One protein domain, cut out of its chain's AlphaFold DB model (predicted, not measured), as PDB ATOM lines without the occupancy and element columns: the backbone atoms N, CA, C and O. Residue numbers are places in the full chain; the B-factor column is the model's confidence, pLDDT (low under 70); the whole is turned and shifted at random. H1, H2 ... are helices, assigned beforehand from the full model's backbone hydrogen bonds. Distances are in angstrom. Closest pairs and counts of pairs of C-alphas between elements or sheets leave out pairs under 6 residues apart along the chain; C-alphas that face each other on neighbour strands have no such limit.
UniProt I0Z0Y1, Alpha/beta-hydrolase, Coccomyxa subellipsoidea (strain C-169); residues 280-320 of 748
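Overview. This is residues 280 to 320 of the 748 residues of the protein "Alpha/beta-hydrolase" of Coccomyxa subellipsoidea (strain C-169) (UniProt I0Z0Y1). The chain makes three passes along one axis: a short helix, H1, leads into an unnamed stretch that runs out, the longer helix H2 runs back, and after a turn and the small helix H3 an unnamed tail, residues 314 to 320, runs out again. H1 and H3 both lie toward the end of the body where H2 ends. The printed part has 41 residues with three named helices, in the order H1, H2, H3, and no named strand. The class is all helix, though under half of the residues, 20 of 41, are in named elements. The whole is compact, with a radius of gyration of the C-alphas of 9.7 A, and elongated, spanning 28 by 16 by 14 A.

Along the chain. Find C-alpha 280 at (-32.655, -47.503, -32.233), where H1, residues 280 to 284, begins. Go on to C-alpha 294 at (-28.405, -41.335, -15.331); from there H2, residues 294 to 304, runs 15.2 A to its last C-alpha. H3, residues 310 to 313, ends at C-alpha 313, at (-27.694, -38.765, -29.153).

Arrangement. Look first at H1 and H2, close but not clearly touching; their closest C-alphas, of Leu 283 and Arg 301, are 6.6 A apart. H2 and H3 are also close but not clearly touching, the closest C-alphas being those of Asn 302 and Lys 313, at 5.6 A. H1 and H3 are near each other, with 5 pairs of C-alphas within 10 A. In H1 and H2 every O i to N i+4 pair is within hydrogen-bond range; H3 is too short for such a pair.

Size, cuts and confidence. The C-alphas farthest apart are those of His 308 and Leu 320, 28.5 A. The printed part has no cut; the link from H1 to H2 is short and that from H2 to H3 tight. Read the B-factor column at residues 306 to 313 for pLDDT under 70; the mean of the printed part is 83.2.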
ATOM      1  N   VAL A 280     -32.726 -48.885 -32.746       74.56
ATOM      2  CA  VAL A 280     -32.655 -47.503 -32.233       74.56
ATOM      3  C   VAL A 280     -33.858 -47.203 -31.345       74.56
ATOM      4  O   VAL A 280     -33.708 -46.610 -30.282       74.56
ATOM      5  N   GLN A 281     -35.050 -47.652 -31.753       77.50
ATOM      6  CA  GLN A 281     -36.245 -47.507 -30.931       77.50
ATOM      7  C   GLN A 281     -36.066 -48.209 -29.582       77.50
ATOM      8  O   GLN A 281     -36.308 -47.568 -28.571       77.50
ATOM      9  N   THR A 282     -35.609 -49.465 -29.546       76.19
ATOM     10  CA  THR A 282     -35.375 -50.207 -28.292       76.19
ATOM     11  C   THR A 282     -34.412 -49.473 -27.356       76.19
ATOM     12  O   THR A 282     -34.725 -49.310 -26.179       76.19
ATOM     13  N   LEU A 283     -33.292 -48.954 -27.875       80.31
ATOM     14  CA  LEU A 283     -32.338 -48.162 -27.085       80.31
ATOM     15  C   LEU A 283     -32.965 -46.869 -26.537       80.31
ATOM     16  O   LEU A 283     -32.681 -46.466 -25.413       80.31
ATOM     17  N   LEU A 284     -33.859 -46.235 -27.300       83.94
ATOM     18  CA  LEU A 284     -34.595 -45.044 -26.869       83.94
ATOM     19  C   LEU A 284     -35.683 -45.307 -25.822       83.94
ATOM     20  O   LEU A 284     -36.102 -44.352 -25.160       83.94
ATOM     21  N   GLN A 285     -36.154 -46.553 -25.697       87.50
ATOM     22  CA  GLN A 285     -37.057 -46.976 -24.618       87.50
ATOM     23  C   GLN A 285     -36.297 -47.341 -23.333       87.50
ATOM     24  O   GLN A 285     -36.935 -47.563 -22.305       87.50
ATOM     25  N   GLY A 286     -34.961 -47.402 -23.383       87.56
ATOM     26  CA  GLY A 286     -34.124 -47.496 -22.192       87.56
ATOM     27  C   GLY A 286     -34.297 -46.270 -21.293       87.56
ATOM     28  O   GLY A 286     -34.535 -45.156 -21.772       87.56
ATOM     29  N   PHE A 287     -34.194 -46.490 -19.987       92.69
ATOM     30  CA  PHE A 287     -34.326 -45.464 -18.960       92.69
ATOM     31  C   PHE A 287     -33.376 -45.744 -17.800       92.69
ATOM     32  O   PHE A 287     -32.896 -46.869 -17.662       92.69
ATOM     33  N   SER A 288     -33.138 -44.719 -16.991       93.12
ATOM     34  CA  SER A 288     -32.315 -44.796 -15.792       93.12
ATOM     35  C   SER A 288     -33.188 -44.967 -14.549       93.12
ATOM     36  O   SER A 288     -34.299 -44.427 -14.477       93.12
ATOM     37  N   TRP A 289     -32.707 -45.741 -13.581       92.25
ATOM     38  CA  TRP A 289     -33.427 -45.987 -12.333       92.25
ATOM     39  C   TRP A 289     -33.205 -44.874 -11.311       92.25
ATOM     40  O   TRP A 289     -34.180 -44.472 -10.678       92.25
ATOM     41  N   SER A 290     -31.978 -44.354 -11.207       91.25
ATOM     42  CA  SER A 290     -31.588 -43.316 -10.250       91.25
ATOM     43  C   SER A 290     -31.064 -42.054 -10.936       91.25
ATOM     44  O   SER A 290     -30.681 -42.060 -12.108       91.25
ATOM     45  N   GLU A 291     -31.070 -40.936 -10.217       91.94
ATOM     46  CA  GLU A 291     -30.509 -39.671 -10.704       91.94
ATOM     47  C   GLU A 291     -28.977 -39.755 -10.820       91.94
ATOM     48  O   GLU A 291     -28.404 -39.226 -11.776       91.94
ATOM     49  N   ALA A 292     -28.336 -40.499  -9.911       89.38
ATOM     50  CA  ALA A 292     -26.886 -40.678  -9.854       89.38
ATOM     51  C   ALA A 292     -26.317 -41.398 -11.090       89.38
ATOM     52  O   ALA A 292     -25.333 -40.936 -11.665       89.38
ATOM     53  N   THR A 293     -26.945 -42.489 -11.548       90.00
ATOM     54  CA  THR A 293     -26.420 -43.285 -12.680       90.00
ATOM     55  C   THR A 293     -26.858 -42.762 -14.043       90.00
ATOM     56  O   THR A 293     -26.369 -43.215 -15.077       90.00
ATOM     57  N   ARG A 294     -27.771 -41.788 -14.088       91.12
ATOM     58  CA  ARG A 294     -28.405 -41.335 -15.331       91.12
ATOM     59  C   ARG A 294     -27.417 -40.841 -16.383       91.12
ATOM     60  O   ARG A 294     -27.633 -41.080 -17.573       91.12
ATOM     61  N   LYS A 295     -26.365 -40.124 -15.973       91.25
ATOM     62  CA  LYS A 295     -25.336 -39.618 -16.898       91.25
ATOM     63  C   LYS A 295     -24.569 -40.773 -17.547       91.25
ATOM     64  O   LYS A 295     -24.374 -40.752 -18.764       91.25
ATOM     65  N   ASP A 296     -24.241 -41.798 -16.768       91.00
ATOM     66  CA  ASP A 296     -23.524 -42.985 -17.234       91.00
ATOM     67  C   ASP A 296     -24.412 -43.860 -18.124       91.00
ATOM     68  O   ASP A 296     -24.005 -44.239 -19.223       91.00
ATOM     69  N   ASP A 297     -25.670 -44.080 -17.727       90.44
ATOM     70  CA  ASP A 297     -26.666 -44.803 -18.527       90.44
ATOM     71  C   ASP A 297     -26.878 -44.119 -19.895       90.44
ATOM     72  O   ASP A 297     -26.957 -44.763 -20.952       90.44
ATOM     73  N   LEU A 298     -26.928 -42.781 -19.904       89.69
ATOM     74  CA  LEU A 298     -27.031 -41.975 -21.119       89.69
ATOM     75  C   LEU A 298     -25.773 -42.081 -21.992       89.69
ATOM     76  O   LEU A 298     -25.895 -42.222 -23.217       89.69
ATOM     77  N   ALA A 299     -24.585 -42.029 -21.388       88.88
ATOM     78  CA  ALA A 299     -23.313 -42.197 -22.086       88.88
ATOM     79  C   ALA A 299     -23.216 -43.593 -22.720       88.88
ATOM     80  O   ALA A 299     -22.921 -43.706 -23.915       88.88
ATOM     81  N   GLN A 300     -23.586 -44.635 -21.974       87.94
ATOM     82  CA  GLN A 300     -23.634 -46.012 -22.453       87.94
ATOM     83  C   GLN A 300     -24.599 -46.148 -23.636       87.94
ATOM     84  O   GLN A 300     -24.217 -46.644 -24.696       87.94
ATOM     85  N   ARG A 301     -25.830 -45.629 -23.533       87.06
ATOM     86  CA  ARG A 301     -26.782 -45.628 -24.659       87.06
ATOM     87  C   ARG A 301     -26.213 -44.914 -25.891       87.06
ATOM     88  O   ARG A 301     -26.407 -45.366 -27.021       87.06
ATOM     89  N   ASN A 302     -25.536 -43.785 -25.699       86.06
ATOM     90  CA  ASN A 302     -24.973 -42.995 -26.795       86.06
ATOM     91  C   ASN A 302     -23.760 -43.664 -27.459       86.06
ATOM     92  O   ASN A 302     -23.561 -43.466 -28.665       86.06
ATOM     93  N   LEU A 303     -22.992 -44.462 -26.711       85.62
ATOM     94  CA  LEU A 303     -21.948 -45.339 -27.239       85.62
ATOM     95  C   LEU A 303     -22.563 -46.418 -28.142       85.62
ATOM     96  O   LEU A 303     -22.157 -46.575 -29.292       85.62
ATOM     97  N   LEU A 304     -23.626 -47.069 -27.656       81.50
ATOM     98  CA  LEU A 304     -24.351 -48.131 -28.358       81.50
ATOM     99  C   LEU A 304     -25.000 -47.672 -29.683       81.50
ATOM    100  O   LEU A 304     -25.171 -48.463 -30.605       81.50
ATOM    101  N   LEU A 305     -25.363 -46.394 -29.816       76.19
ATOM    102  CA  LEU A 305     -25.968 -45.851 -31.043       76.19
ATOM    103  C   LEU A 305     -24.965 -45.597 -32.188       76.19
ATOM    104  O   LEU A 305     -25.392 -45.308 -33.309       76.19
ATOM    105  N   GLY A 306     -23.654 -45.670 -31.929       69.75
ATOM    106  CA  GLY A 306     -22.611 -45.414 -32.928       69.75
ATOM    107  C   GLY A 306     -22.562 -43.959 -33.447       69.75
ATOM    108  O   GLY A 306     -23.312 -43.087 -32.994       69.75
ATOM    109  N   PRO A 307     -21.653 -43.624 -34.381       63.75
ATOM    110  CA  PRO A 307     -21.462 -42.252 -34.874       63.75
ATOM    111  C   PRO A 307     -22.524 -41.789 -35.890       63.75
ATOM    112  O   PRO A 307     -22.732 -40.586 -36.063       63.75
ATOM    113  N   HIS A 308     -23.236 -42.717 -36.536       58.94
ATOM    114  CA  HIS A 308     -24.125 -42.418 -37.667       58.94
ATOM    115  C   HIS A 308     -25.508 -41.860 -37.273       58.94
ATOM    116  O   HIS A 308     -26.254 -41.408 -38.140       58.94
ATOM    117  N   VAL A 309     -25.859 -41.825 -35.979       67.50
ATOM    118  CA  VAL A 309     -27.198 -41.426 -35.501       67.50
ATOM    119  C   VAL A 309     -27.157 -40.142 -34.647       67.50
ATOM    120  O   VAL A 309     -27.614 -40.102 -33.503       67.50
ATOM    121  N   LYS A 310     -26.610 -39.051 -35.207       62.91
ATOM    122  CA  LYS A 310     -26.355 -37.773 -34.495       62.91
ATOM    123  C   LYS A 310     -27.588 -37.161 -33.811       62.91
ATOM    124  O   LYS A 310     -27.492 -36.696 -32.680       62.91
ATOM    125  N   ASN A 311     -28.756 -37.191 -34.458       67.44
ATOM    126  CA  ASN A 311     -29.980 -36.584 -33.910       67.44
ATOM    127  C   ASN A 311     -30.560 -37.353 -32.712       67.44
ATOM    128  O   ASN A 311     -31.328 -36.791 -31.937       67.44
ATOM    129  N   VAL A 312     -30.200 -38.629 -32.548       69.69
ATOM    130  CA  VAL A 312     -30.713 -39.478 -31.463       69.69
ATOM    131  C   VAL A 312     -29.872 -39.330 -30.195       69.69
ATOM    132  O   VAL A 312     -30.427 -39.380 -29.102       69.69
ATOM    133  N   LYS A 313     -28.569 -39.031 -30.313       68.75
ATOM    134  CA  LYS A 313     -27.694 -38.765 -29.153       68.75
ATOM    135  C   LYS A 313     -28.138 -37.563 -28.316       68.75
ATOM    136  O   LYS A 313     -27.914 -37.546 -27.114       68.75
ATOM    137  N   LYS A 314     -28.817 -36.599 -28.948       76.12
ATOM    138  CA  LYS A 314     -29.394 -35.415 -28.293       76.12
ATOM    139  C   LYS A 314     -30.656 -35.717 -27.478       76.12
ATOM    140  O   LYS A 314     -31.181 -34.824 -26.828       76.12
ATOM    141  N   GLN A 315     -31.195 -36.937 -27.545       83.75
ATOM    142  CA  GLN A 315     -32.424 -37.261 -26.833       83.75
ATOM    143  C   GLN A 315     -32.161 -37.524 -25.354       83.75
ATOM    144  O   GLN A 315     -31.359 -38.387 -24.996       83.75
ATOM    145  N   ALA A 316     -32.946 -36.857 -24.522       89.06
ATOM    146  CA  ALA A 316     -33.069 -37.048 -23.087       89.06
ATOM    147  C   ALA A 316     -33.171 -38.522 -22.637       89.06
ATOM    148  O   ALA A 316     -33.609 -39.389 -23.410       89.06
ATOM    149  N   MET A 317     -32.851 -38.826 -21.380       92.19
ATOM    150  CA  MET A 317     -33.126 -40.139 -20.770       92.19
ATOM    151  C   MET A 317     -34.060 -39.989 -19.570       92.19
ATOM    152  O   MET A 317     -33.813 -39.158 -18.707       92.19
ATOM    153  N   PHE A 318     -35.129 -40.789 -19.546       95.88
ATOM    154  CA  PHE A 318     -36.100 -40.797 -18.454       95.88
ATOM    155  C   PHE A 318     -35.442 -41.347 -17.190       95.88
ATOM    156  O   PHE A 318     -34.723 -42.343 -17.285       95.88
ATOM    157  N   CYS A 319     -35.718 -40.736 -16.040       95.62
ATOM    158  CA  CYS A 319     -35.278 -41.219 -14.737       95.62
ATOM    159  C   CYS A 319     -36.489 -41.609 -13.881       95.62
ATOM    160  O   CYS A 319     -37.428 -40.821 -13.730       95.62
ATOM    161  N   LEU A 320     -36.483 -42.833 -13.345       94.75
ATOM    162  CA  LEU A 320     -37.575 -43.319 -12.500       94.75
ATOM    163  C   LEU A 320     -37.578 -42.634 -11.128       94.75
ATOM    164  O   LEU A 320     -38.650 -42.246 -10.674       94.75
TER     165      LEU A 320